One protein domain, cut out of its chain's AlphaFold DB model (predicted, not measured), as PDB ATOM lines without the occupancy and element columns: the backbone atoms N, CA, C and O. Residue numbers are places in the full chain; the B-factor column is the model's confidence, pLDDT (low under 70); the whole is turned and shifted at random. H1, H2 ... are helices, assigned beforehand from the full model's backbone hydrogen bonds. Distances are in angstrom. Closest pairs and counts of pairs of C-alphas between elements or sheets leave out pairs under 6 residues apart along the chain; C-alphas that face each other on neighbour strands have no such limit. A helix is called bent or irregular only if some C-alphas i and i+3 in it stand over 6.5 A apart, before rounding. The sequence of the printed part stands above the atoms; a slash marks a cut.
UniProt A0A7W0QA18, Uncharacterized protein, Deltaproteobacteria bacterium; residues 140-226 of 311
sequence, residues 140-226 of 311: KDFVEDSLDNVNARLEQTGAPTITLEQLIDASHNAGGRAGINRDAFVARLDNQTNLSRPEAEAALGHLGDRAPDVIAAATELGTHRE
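What this domain is: This is residues 140 to 226 of the 311 residues of an uncharacterized protein of Deltaproteobacteria bacterium (UniProt A0A7W0QA18). A long helix, H4, is bent into an L, and both of its arms join a helix on one side, H1, to a helical hairpin on the other, H2 and H3. Arm H4a reaches from H3 to H1, and arm H4b crosses H1 near its beginning and then H2 nearly at a right angle. The printed part has 87 residues with four named helices, H1, H2, H3 and H4 along the chain, and no named strand, in the class all helix. It is compact, with a radius of gyration of the C-alphas of 11.7 A, and spans 33 by 25 by 24 A.

Where its parts are: H1 is residues 140 to 156, 24.7 A from first to last C-alpha, and begins with C-alpha 140 at (112.502, -33.080, 159.460). H2 is residues 164 to 174, 15.2 A long, with C-alpha 164 at (113.424, -29.855, 167.389). H3 is residues 182 to 193, 16.0 A long. H4, residues 197 to 226, was assigned as one helix by its hydrogen bonds but is bent, with C-alphas 206 and 209 9.0 A apart. Its arms are H4a, residues 197 to 206, 14.4 A long, and H4b, residues 209 to 226, 27.6 A long, which ends with C-alpha 226 at (116.021, -18.306, 157.847). H4b is itself irregular: C-alphas 209 and 212 are 7.2 A apart.

How they stand to each other: With residues 140 to 146, H1 touches H4b; the closest C-alphas, of Val 143 and Val 214, are 5.7 A apart, at a steep tilt of 59 degrees, opposite ways. With residues 149 to 154, H1 touches H4a, closest at the C-alphas of Val 150 and Ala 203, 6.0 A. H1 and H2 only just touch, with 3 pairs of C-alphas within 8 A, the closest those of Glu 144 and Leu 164 at 6.4 A. H2 touches H4b, about perpendicular at 87 degrees, closest at the C-alphas of His 172 and Thr 219, 4.5 A. H2 and H3 form a helical hairpin, opposite ways at 37 degrees, only just a steep tilt; the C-alphas of Ala 174 and Phe 185 are closest, 4.9 A apart. With residues 186 to 190, H3 touches H4a, closest at the C-alphas of Val 186 and Ala 200, 5.7 A; their lines stand at 70.2 degrees, only just about perpendicular. H1 and H3 are apart, as are H2 and H4a, and H3 and H4b. In H2, H3 and H4a every O i to N i+4 pair is within hydrogen-bond range; H1 has 11 of 13 and H4b 13 of 14.

The domain as a whole: The C-alphas of Gln 156 and Arg 177 are the two farthest apart, 35.5 A. The printed part has no cut and no long link; the link from H3 to H4 is tight. Residues 175 to 176 pair with 179 to 180, antiparallel, and residues 175 to 179 have pLDDT under 70.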
ATOM      1  N   LYS A 140     113.128 -33.395 158.171       92.44
ATOM      2  CA  LYS A 140     112.502 -33.080 159.460       92.44
ATOM      3  C   LYS A 140     112.232 -34.344 160.283       92.44
ATOM      4  O   LYS A 140     112.680 -34.420 161.422       92.44
ATOM      5  N   ASP A 141     111.563 -35.325 159.682       94.31
ATOM      6  CA  ASP A 141     111.187 -36.576 160.347       94.31
ATOM      7  C   ASP A 141     112.429 -37.338 160.844       94.31
ATOM      8  O   ASP A 141     112.427 -37.897 161.936       94.31
ATOM      9  N   PHE A 142     113.526 -37.302 160.079       93.12
ATOM     10  CA  PHE A 142     114.809 -37.890 160.471       93.12
ATOM     11  C   PHE A 142     115.413 -37.241 161.729       93.12
ATOM     12  O   PHE A 142     115.937 -37.938 162.604       93.12
ATOM     13  N   VAL A 143     115.351 -35.910 161.830       92.81
ATOM     14  CA  VAL A 143     115.847 -35.184 163.007       92.81
ATOM     15  C   VAL A 143     114.940 -35.432 164.218       92.81
ATOM     16  O   VAL A 143     115.456 -35.632 165.316       92.81
ATOM     17  N   GLU A 144     113.618 -35.474 164.028       94.06
ATOM     18  CA  GLU A 144     112.649 -35.778 165.094       94.06
ATOM     19  C   GLU A 144     112.825 -37.204 165.648       94.06
ATOM     20  O   GLU A 144     112.956 -37.359 166.859       94.06
ATOM     21  N   ASP A 145     112.959 -38.230 164.798       94.06
ATOM     22  CA  ASP A 145     113.202 -39.621 165.236       94.06
ATOM     23  C   ASP A 145     114.511 -39.756 166.039       94.06
ATOM     24  O   ASP A 145     114.601 -40.455 167.055       94.06
ATOM     25  N   SER A 146     115.539 -39.011 165.623       91.19
ATOM     26  CA  SER A 146     116.815 -38.957 166.338       91.19
ATOM     27  C   SER A 146     116.678 -38.287 167.708       91.19
ATOM     28  O   SER A 146     117.302 -38.729 168.676       91.19
ATOM     29  N   LEU A 147     115.853 -37.240 167.804       91.88
ATOM     30  CA  LEU A 147     115.553 -36.558 169.060       91.88
ATOM     31  C   LEU A 147     114.730 -37.420 170.010       91.88
ATOM     32  O   LEU A 147     115.026 -37.417 171.200       91.88
ATOM     33  N   ASP A 148     113.771 -38.196 169.515       93.31
ATOM     34  CA  ASP A 148     112.957 -39.086 170.347       93.31
ATOM     35  C   ASP A 148     113.829 -40.103 171.098       93.31
ATOM     36  O   ASP A 148     113.649 -40.328 172.300       93.31
ATOM     37  N   ASN A 149     114.850 -40.662 170.435       88.19
ATOM     38  CA  ASN A 149     115.805 -41.567 171.083       88.19
ATOM     39  C   ASN A 149     116.612 -40.877 172.193       88.19
ATOM     40  O   ASN A 149     116.832 -41.456 173.261       88.19
ATOM     41  N   VAL A 150     117.062 -39.647 171.935       89.88
ATOM     42  CA  VAL A 150     117.849 -38.849 172.884       89.88
ATOM     43  C   VAL A 150     116.982 -38.428 174.072       89.88
ATOM     44  O   VAL A 150     117.385 -38.621 175.220       89.88
ATOM     45  N   ASN A 151     115.772 -37.935 173.817       91.94
ATOM     46  CA  ASN A 151     114.828 -37.473 174.830       91.94
ATOM     47  C   ASN A 151     114.372 -38.607 175.747       91.94
ATOM     48  O   ASN A 151     114.407 -38.441 176.963       91.94
ATOM     49  N   ALA A 152     114.085 -39.795 175.207       90.75
ATOM     50  CA  ALA A 152     113.743 -40.965 176.019       90.75
ATOM     51  C   ALA A 152     114.849 -41.352 177.023       90.75
ATOM     52  O   ALA A 152     114.566 -41.956 178.059       90.75
ATOM     53  N   ARG A 153     116.117 -41.026 176.732       87.12
ATOM     54  CA  ARG A 153     117.251 -41.250 177.645       87.12
ATOM     55  C   ARG A 153     117.429 -40.109 178.639       87.12
ATOM     56  O   ARG A 153     117.677 -40.385 179.809       87.12
ATOM     57  N   LEU A 154     117.265 -38.860 178.200       86.69
ATOM     58  CA  LEU A 154     117.306 -37.686 179.079       86.69
ATOM     59  C   LEU A 154     116.211 -37.753 180.157       86.69
ATOM     60  O   LEU A 154     116.472 -37.477 181.328       86.69
ATOM     61  N   GLU A 155     115.017 -38.229 179.797       89.00
ATOM     62  CA  GLU A 155     113.916 -38.441 180.741       89.00
ATOM     63  C   GLU A 155     114.256 -39.484 181.816       89.00
ATOM     64  O   GLU A 155     113.921 -39.298 182.987       89.00
ATOM     65  N   GLN A 156     114.976 -40.557 181.462       88.50
ATOM     66  CA  GLN A 156     115.404 -41.583 182.425       88.50
ATOM     67  C   GLN A 156     116.388 -41.038 183.466       88.50
ATOM     68  O   GLN A 156     116.453 -41.560 184.580       88.50
ATOM     69  N   THR A 157     117.142 -39.995 183.121       84.62
ATOM     70  CA  THR A 157     118.082 -39.326 184.027       84.62
ATOM     71  C   THR A 157     117.467 -38.134 184.762       84.62
ATOM     72  O   THR A 157     118.143 -37.526 185.586       84.62
ATOM     73  N   GLY A 158     116.193 -37.806 184.502       83.75
ATOM     74  CA  GLY A 158     115.514 -36.636 185.066       83.75
ATOM     75  C   GLY A 158     115.952 -35.299 184.457       83.75
ATOM     76  O   GLY A 158     115.688 -34.253 185.049       83.75
ATOM     77  N   ALA A 159     116.622 -35.333 183.302       85.00
ATOM     78  CA  ALA A 159     117.060 -34.153 182.567       85.00
ATOM     79  C   ALA A 159     115.928 -33.625 181.660       85.00
ATOM     80  O   ALA A 159     115.069 -34.401 181.228       85.00
ATOM     81  N   PRO A 160     115.898 -32.315 181.355       86.44
ATOM     82  CA  PRO A 160     114.911 -31.753 180.441       86.44
ATOM     83  C   PRO A 160     115.141 -32.228 178.996       86.44
ATOM     84  O   PRO A 160     116.275 -32.400 178.549       86.44
ATOM     85  N   THR A 161     114.047 -32.432 178.261       89.75
ATOM     86  CA  THR A 161     114.057 -32.842 176.850       89.75
ATOM     87  C   THR A 161     114.454 -31.694 175.924       89.75
ATOM     88  O   THR A 161     114.143 -30.534 176.196       89.75
ATOM     89  N   ILE A 162     115.063 -32.030 174.790       89.75
ATOM     90  CA  ILE A 162     115.461 -31.106 173.727       89.75
ATOM     91  C   ILE A 162     114.367 -31.090 172.655       89.75
ATOM     92  O   ILE A 162     113.995 -32.142 172.131       89.75
ATOM     93  N   THR A 163     113.852 -29.913 172.303       91.38
ATOM     94  CA  THR A 163     112.913 -29.781 171.179       91.38
ATOM     95  C   THR A 163     113.641 -29.725 169.838       91.38
ATOM     96  O   THR A 163     114.829 -29.396 169.765       91.38
ATOM     97  N   LEU A 164     112.910 -29.993 168.752       89.94
ATOM     98  CA  LEU A 164     113.424 -29.855 167.389       89.94
ATOM     99  C   LEU A 164     113.999 -28.458 167.139       89.94
ATOM    100  O   LEU A 164     115.091 -28.329 166.597       89.94
ATOM    101  N   GLU A 165     113.293 -27.414 167.564       89.31
ATOM    102  CA  GLU A 165     113.713 -26.025 167.388       89.31
ATOM    103  C   GLU A 165     114.997 -25.715 168.158       89.31
ATOM    104  O   GLU A 165     115.886 -25.073 167.612       89.31
ATOM    105  N   GLN A 166     115.125 -26.205 169.394       89.81
ATOM    106  CA  GLN A 166     116.333 -26.010 170.202       89.81
ATOM    107  C   GLN A 166     117.538 -26.723 169.588       89.81
ATOM    108  O   GLN A 166     118.641 -26.176 169.583       89.81
ATOM    109  N   LEU A 167     117.329 -27.923 169.034       89.25
ATOM    110  CA  LEU A 167     118.372 -28.631 168.301       89.25
ATOM    111  C   LEU A 167     118.763 -27.861 167.038       89.25
ATOM    112  O   LEU A 167     119.940 -27.572 166.870       89.25
ATOM    113  N   ILE A 168     117.798 -27.487 166.192       89.62
ATOM    114  CA  ILE A 168     118.036 -26.707 164.968       89.62
ATOM    115  C   ILE A 168     118.800 -25.418 165.284       89.62
ATOM    116  O   ILE A 168     119.808 -25.137 164.637       89.62
ATOM    117  N   ASP A 169     118.377 -24.664 166.300       88.81
ATOM    118  CA  ASP A 169     119.034 -23.425 166.712       88.81
ATOM    119  C   ASP A 169     120.476 -23.680 167.166       88.81
ATOM    120  O   ASP A 169     121.398 -22.987 166.721       88.81
ATOM    121  N   ALA A 170     120.703 -24.674 168.027       87.62
ATOM    122  CA  ALA A 170     122.041 -25.016 168.497       87.62
ATOM    123  C   ALA A 170     122.944 -25.483 167.344       87.62
ATOM    124  O   ALA A 170     124.090 -25.046 167.244       87.62
ATOM    125  N   SER A 171     122.421 -26.324 166.451       87.69
ATOM    126  CA  SER A 171     123.090 -26.871 165.268       87.69
ATOM    127  C   SER A 171     123.498 -25.789 164.276       87.69
ATOM    128  O   SER A 171     124.677 -25.667 163.943       87.69
ATOM    129  N   HIS A 172     122.531 -24.969 163.862       84.69
ATOM    130  CA  HIS A 172     122.720 -23.908 162.881       84.69
ATOM    131  C   HIS A 172     123.786 -22.912 163.336       84.69
ATOM    132  O   HIS A 172     124.705 -22.557 162.601       84.69
ATOM    133  N   ASN A 173     123.717 -22.513 164.602       83.25
ATOM    134  CA  ASN A 173     124.600 -21.495 165.142       83.25
ATOM    135  C   ASN A 173     125.975 -22.007 165.589       83.25
ATOM    136  O   ASN A 173     126.891 -21.209 165.800       83.25
ATOM    137  N   ALA A 174     126.118 -23.316 165.787       81.69
ATOM    138  CA  ALA A 174     127.401 -23.947 166.071       81.69
ATOM    139  C   ALA A 174     128.174 -24.318 164.795       81.69
ATOM    140  O   ALA A 174     129.334 -24.728 164.886       81.69
ATOM    141  N   GLY A 175     127.555 -24.184 163.618       68.88
ATOM    142  CA  GLY A 175     128.177 -24.446 162.326       68.88
ATOM    143  C   GLY A 175     129.311 -23.466 162.002       68.88
ATOM    144  O   GLY A 175     129.164 -22.251 162.114       68.88
ATOM    145  N   GLY A 176     130.463 -23.992 161.577       63.19
ATOM    146  CA  GLY A 176     131.611 -23.205 161.126       63.19
ATOM    147  C   GLY A 176     132.369 -23.862 159.967       63.19
ATOM    148  O   GLY A 176     132.097 -24.994 159.573       63.19
ATOM    149  N   ARG A 177     133.378 -23.156 159.427       49.25
ATOM    150  CA  ARG A 177     134.195 -23.587 158.265       49.25
ATOM    151  C   ARG A 177     134.890 -24.952 158.414       49.25
ATOM    152  O   ARG A 177     135.326 -25.501 157.410       49.25
ATOM    153  N   ALA A 178     135.024 -25.472 159.633       56.81
ATOM    154  CA  ALA A 178     135.686 -26.743 159.944       56.81
ATOM    155  C   ALA A 178     134.712 -27.824 160.460       56.81
ATOM    156  O   ALA A 178     135.151 -28.827 161.019       56.81
ATOM    157  N   GLY A 179     133.401 -27.613 160.305       64.12
ATOM    158  CA  GLY A 179     132.362 -28.417 160.940       64.12
ATOM    159  C   GLY A 179     131.809 -27.738 162.189       64.12
ATOM    160  O   GLY A 179     131.888 -26.519 162.349       64.12
ATOM    161  N   ILE A 180     131.209 -28.532 163.066       70.81
ATOM    162  CA  ILE A 180     130.430 -28.028 164.197       70.81
ATOM    163  C   ILE A 180     131.348 -27.764 165.374       70.81
ATOM    164  O   ILE A 180     132.054 -28.657 165.845       70.81
ATOM    165  N   ASN A 181     131.302 -26.539 165.888       79.69
ATOM    166  CA  ASN A 181     131.954 -26.214 167.138       79.69
ATOM    167  C   ASN A 181     131.147 -26.823 168.293       79.69
ATOM    168  O   ASN A 181     130.121 -26.291 168.714       79.69
ATOM    169  N   ARG A 182     131.630 -27.961 168.796       76.56
ATOM    170  CA  ARG A 182     130.986 -28.726 169.868       76.56
ATOM    171  C   ARG A 182     130.770 -27.894 171.134       76.56
ATOM    172  O   ARG A 182     129.716 -28.014 171.746       76.56
ATOM    173  N   ASP A 183     131.708 -27.015 171.482       82.25
ATOM    174  CA  ASP A 183     131.563 -26.118 172.633       82.25
ATOM    175  C   ASP A 183     130.470 -25.070 172.402       82.25
ATOM    176  O   ASP A 183     129.693 -24.780 173.309       82.25
ATOM    177  N   ALA A 184     130.369 -24.528 171.185       82.06
ATOM    178  CA  ALA A 184     129.315 -23.578 170.833       82.06
ATOM    179  C   ALA A 184     127.928 -24.236 170.843       82.06
ATOM    180  O   ALA A 184     126.974 -23.642 171.340       82.06
ATOM    181  N   PHE A 185     127.826 -25.470 170.342       82.50
ATOM    182  CA  PHE A 185     126.593 -26.254 170.368       82.50
ATOM    183  C   PHE A 185     126.140 -26.529 171.806       82.50
ATOM    184  O   PHE A 185     125.010 -26.225 172.178       82.50
ATOM    185  N   VAL A 186     127.047 -27.037 172.644       84.62
ATOM    186  CA  VAL A 186     126.763 -27.343 174.051       84.62
ATOM    187  C   VAL A 186     126.394 -26.081 174.836       84.62
ATOM    188  O   VAL A 186     125.429 -26.097 175.592       84.62
ATOM    189  N   ALA A 187     127.092 -24.964 174.613       84.38
ATOM    190  CA  ALA A 187     126.767 -23.690 175.257       84.38
ATOM    191  C   ALA A 187     125.388 -23.138 174.846       84.38
ATOM    192  O   ALA A 187     124.740 -22.447 175.631       84.38
ATOM    193  N   ARG A 188     124.927 -23.413 173.618       83.19
ATOM    194  CA  ARG A 188     123.588 -23.020 173.147       83.19
ATOM    195  C   ARG A 188     122.498 -23.825 173.846       83.19
ATOM    196  O   ARG A 188     121.557 -23.227 174.360       83.19
ATOM    197  N   LEU A 189     122.666 -25.145 173.931       82.19
ATOM    198  CA  LEU A 189     121.755 -26.014 174.678       82.19
ATOM    199  C   LEU A 189     121.733 -25.676 176.172       82.19
ATOM    200  O   LEU A 189     120.657 -25.578 176.754       82.19
ATOM    201  N   ASP A 190     122.872 -25.401 176.796       83.25
ATOM    202  CA  ASP A 190     122.902 -24.980 178.204       83.25
ATOM    203  C   ASP A 190     122.035 -23.730 178.437       83.25
ATOM    204  O   ASP A 190     121.110 -23.729 179.251       83.25
ATOM    205  N   ASN A 191     122.215 -22.710 177.592       80.88
ATOM    206  CA  ASN A 191     121.452 -21.466 177.682       80.88
ATOM    207  C   ASN A 191     119.959 -21.594 177.314       80.88
ATOM    208  O   ASN A 191     119.155 -20.812 177.817       80.88
ATOM    209  N   GLN A 192     119.574 -22.513 176.419       74.31
ATOM    210  CA  GLN A 192     118.192 -22.617 175.911       74.31
ATOM    211  C   GLN A 192     117.343 -23.705 176.585       74.31
ATOM    212  O   GLN A 192     116.116 -23.604 176.563       74.31
ATOM    213  N   THR A 193     117.962 -24.732 177.172       70.12
ATOM    214  CA  THR A 193     117.267 -25.925 177.701       70.12
ATOM    215  C   THR A 193     117.421 -26.134 179.209       70.12
ATOM    216  O   THR A 193     116.835 -27.074 179.736       70.12
ATOM    217  N   ASN A 194     118.167 -25.276 179.925       74.94
ATOM    218  CA  ASN A 194     118.612 -25.529 181.310       74.94
ATOM    219  C   ASN A 194     119.353 -26.878 181.472       74.94
ATOM    220  O   ASN A 194     119.403 -27.425 182.573       74.94
ATOM    221  N   LEU A 195     119.888 -27.435 180.380       80.56
ATOM    222  CA  LEU A 195     120.700 -28.651 180.390       80.56
ATOM    223  C   LEU A 195     122.091 -28.292 180.887       80.56
ATOM    224  O   LEU A 195     122.762 -27.476 180.271       80.56
ATOM    225  N   SER A 196     122.579 -28.942 181.937       83.56
ATOM    226  CA  SER A 196     123.970 -28.744 182.330       83.56
ATOM    227  C   SER A 196     124.920 -29.193 181.209       83.56
ATOM    228  O   SER A 196     124.634 -30.123 180.452       83.56
ATOM    229  N   ARG A 197     126.099 -28.562 181.118       82.00
ATOM    230  CA  ARG A 197     127.160 -28.935 180.161       82.00
ATOM    231  C   ARG A 197     127.373 -30.460 180.007       82.00
ATOM    232  O   ARG A 197     127.382 -30.923 178.866       82.00
ATOM    233  N   PRO A 198     127.496 -31.261 181.089       82.06
ATOM    234  CA  PRO A 198     127.656 -32.712 180.957       82.06
ATOM    235  C   PRO A 198     126.424 -33.434 180.385       82.06
ATOM    236  O   PRO A 198     126.584 -34.436 179.692       82.06
ATOM    237  N   GLU A 199     125.206 -32.945 180.619       83.38
ATOM    238  CA  GLU A 199     123.982 -33.541 180.058       83.38
ATOM    239  C   GLU A 199     123.856 -33.248 178.556       83.38
ATOM    240  O   GLU A 199     123.519 -34.136 177.774       83.38
ATOM    241  N   ALA A 200     124.215 -32.037 178.124       81.25
ATOM    242  CA  ALA A 200     124.278 -31.681 176.706       81.25
ATOM    243  C   ALA A 200     125.372 -32.470 175.952       81.25
ATOM    244  O   ALA A 200     125.183 -32.885 174.805       81.25
ATOM    245  N   GLU A 201     126.509 -32.740 176.599       83.38
ATOM    246  CA  GLU A 201     127.545 -33.626 176.057       83.38
ATOM    247  C   GLU A 201     127.074 -35.085 175.963       83.38
ATOM    248  O   GLU A 201     127.372 -35.761 174.971       83.38
ATOM    249  N   ALA A 202     126.304 -35.560 176.950       82.94
ATOM    250  CA  ALA A 202     125.695 -36.888 176.937       82.94
ATOM    251  C   ALA A 202     124.650 -37.031 175.818       82.94
ATOM    252  O   ALA A 202     124.645 -38.049 175.125       82.94
ATOM    253  N   ALA A 203     123.837 -35.999 175.570       81.25
ATOM    254  CA  ALA A 203     122.872 -35.966 174.471       81.25
ATOM    255  C   ALA A 203     123.550 -36.148 173.100       81.25
ATOM    256  O   ALA A 203     123.147 -37.003 172.309       81.25
ATOM    257  N   LEU A 204     124.653 -35.429 172.853       80.56
ATOM    258  CA  LEU A 204     125.494 -35.640 171.666       80.56
ATOM    259  C   LEU A 204     126.091 -37.051 171.618       80.56
ATOM    260  O   LEU A 204     126.175 -37.657 170.553       80.56
ATOM    261  N   GLY A 205     126.515 -37.582 172.766       84.31
ATOM    262  CA  GLY A 205     127.020 -38.949 172.872       84.31
ATOM    263  C   GLY A 205     125.967 -40.007 172.527       84.31
ATOM    264  O   GLY A 205     126.305 -41.043 171.961       84.31
ATOM    265  N   HIS A 206     124.691 -39.748 172.819       85.38
ATOM    266  CA  HIS A 206     123.588 -40.662 172.521       85.38
ATOM    267  C   HIS A 206     123.238 -40.746 171.037       85.38
ATOM    268  O   HIS A 206     122.819 -41.815 170.592       85.38
ATOM    269  N   LEU A 207     123.485 -39.682 170.269       83.00
ATOM    270  CA  LEU A 207     123.389 -39.713 168.805       83.00
ATOM    271  C   LEU A 207     124.442 -40.643 168.170       83.00
ATOM    272  O   LEU A 207     124.233 -41.162 167.071       83.00
ATOM    273  N   GLY A 208     125.556 -40.892 168.868       83.94
ATOM    274  CA  GLY A 208     126.612 -41.801 168.427       83.94
ATOM    275  C   GLY A 208     127.169 -41.427 167.052       83.94
ATOM    276  O   GLY A 208     127.380 -40.251 166.753       83.94
ATOM    277  N   ASP A 209     127.362 -42.427 166.192       86.25
ATOM    278  CA  ASP A 209     127.937 -42.248 164.850       86.25
ATOM    279  C   ASP A 209     127.046 -41.434 163.897       86.25
ATOM    280  O   ASP A 209     127.532 -40.938 162.884       86.25
ATOM    281  N   ARG A 210     125.754 -41.264 164.219       85.81
ATOM    282  CA  ARG A 210     124.793 -40.489 163.414       85.81
ATOM    283  C   ARG A 210     124.760 -39.006 163.764       85.81
ATOM    284  O   ARG A 210     124.131 -38.235 163.049       85.81
ATOM    285  N   ALA A 211     125.430 -38.592 164.841       84.81
ATOM    286  CA  ALA A 211     125.520 -37.190 165.237       84.81
ATOM    287  C   ALA A 211     125.864 -36.233 164.072       84.81
ATOM    288  O   ALA A 211     125.154 -35.240 163.925       84.81
ATOM    289  N   PRO A 212     126.878 -36.489 163.217       85.69
ATOM    290  CA  PRO A 212     127.175 -35.592 162.098       85.69
ATOM    291  C   PRO A 212     126.011 -35.454 161.106       85.69
ATOM    292  O   PRO A 212     125.728 -34.337 160.680       85.69
ATOM    293  N   ASP A 213     125.305 -36.542 160.793       88.88
ATOM    294  CA  ASP A 213     124.196 -36.534 159.831       88.88
ATOM    295  C   ASP A 213     122.970 -35.808 160.394       88.88
ATOM    296  O   ASP A 213     122.372 -34.970 159.721       88.88
ATOM    297  N   VAL A 214     122.623 -36.077 161.658       88.38
ATOM    298  CA  VAL A 214     121.505 -35.419 162.357       88.38
ATOM    299  C   VAL A 214     121.747 -33.925 162.461       88.38
ATOM    300  O   VAL A 214     120.832 -33.131 162.246       88.38
ATOM    301  N   ILE A 215     122.984 -33.522 162.751       87.19
ATOM    302  CA  ILE A 215     123.264 -32.103 162.873       87.19
ATOM    303  C   ILE A 215     123.354 -31.414 161.504       87.19
ATOM    304  O   ILE A 215     122.928 -30.264 161.377       87.19
ATOM    305  N   ALA A 216     123.853 -32.092 160.467       87.38
ATOM    306  CA  ALA A 216     123.805 -31.568 159.103       87.38
ATOM    307  C   ALA A 216     122.352 -31.335 158.655       87.38
ATOM    308  O   ALA A 216     122.027 -30.240 158.198       87.38
ATOM    309  N   ALA A 217     121.469 -32.307 158.898       89.38
ATOM    310  CA  ALA A 217     120.036 -32.198 158.639       89.38
ATOM    311  C   ALA A 217     119.375 -31.060 159.443       89.38
ATOM    312  O   ALA A 217     118.623 -30.258 158.892       89.38
ATOM    313  N   ALA A 218     119.692 -30.927 160.735       88.94
ATOM    314  CA  ALA A 218     119.185 -29.837 161.570       88.94
ATOM    315  C   ALA A 218     119.688 -28.454 161.106       88.94
ATOM    316  O   ALA A 218     118.939 -27.479 161.128       88.94
ATOM    317  N   THR A 219     120.936 -28.371 160.633       87.94
ATOM    318  CA  THR A 219     121.512 -27.145 160.056       87.94
ATOM    319  C   THR A 219     120.802 -26.766 158.759       87.94
ATOM    320  O   THR A 219     120.429 -25.608 158.595       87.94
ATOM    321  N   GLU A 220     120.541 -27.732 157.874       86.62
ATOM    322  CA  GLU A 220     119.796 -27.527 156.626       86.62
ATOM    323  C   GLU A 220     118.383 -26.983 156.892       86.62
ATOM    324  O   GLU A 220     117.960 -26.008 156.268       86.62
ATOM    325  N   LEU A 221     117.674 -27.548 157.880       88.06
ATOM    326  CA  LEU A 221     116.359 -27.060 158.310       88.06
ATOM    327  C   LEU A 221     116.418 -25.624 158.854       88.06
ATOM    328  O   LEU A 221     115.531 -24.821 158.553       88.06
ATOM    329  N   GLY A 222     117.454 -25.293 159.634       86.94
ATOM    330  CA  GLY A 222     117.685 -23.944 160.161       86.94
ATOM    331  C   GLY A 222     117.943 -22.921 159.056       86.94
ATOM    332  O   GLY A 222     117.265 -21.896 158.993       86.94
ATOM    333  N   THR A 223     118.841 -23.245 158.126       84.75
ATOM    334  CA  THR A 223     119.165 -22.395 156.975       84.75
ATOM    335  C   THR A 223     117.948 -22.193 156.073       84.75
ATOM    336  O   THR A 223     117.641 -21.064 155.702       84.75
ATOM    337  N   HIS A 224     117.182 -23.248 155.776       84.75
ATOM    338  CA  HIS A 224     115.946 -23.106 155.006       84.75
ATOM    339  C   HIS A 224     114.914 -22.226 155.720       84.75
ATOM    340  O   HIS A 224     114.246 -21.426 155.072       84.75
ATOM    341  N   ARG A 225     114.770 -22.344 157.046       84.44
ATOM    342  CA  ARG A 225     113.862 -21.491 157.824       84.44
ATOM    343  C   ARG A 225     114.265 -20.020 157.735       84.44
ATOM    344  O   ARG A 225     113.391 -19.195 157.481       84.44
ATOM    345  N   GLU A 226     115.536 -19.689 157.952       83.25
ATOM    346  CA  GLU A 226     116.021 -18.306 157.847       83.25
ATOM    347  C   GLU A 226     115.812 -17.760 156.435       83.25
ATOM    348  O   GLU A 226     115.174 -16.721 156.276       83.25
TER     349      GLU A 226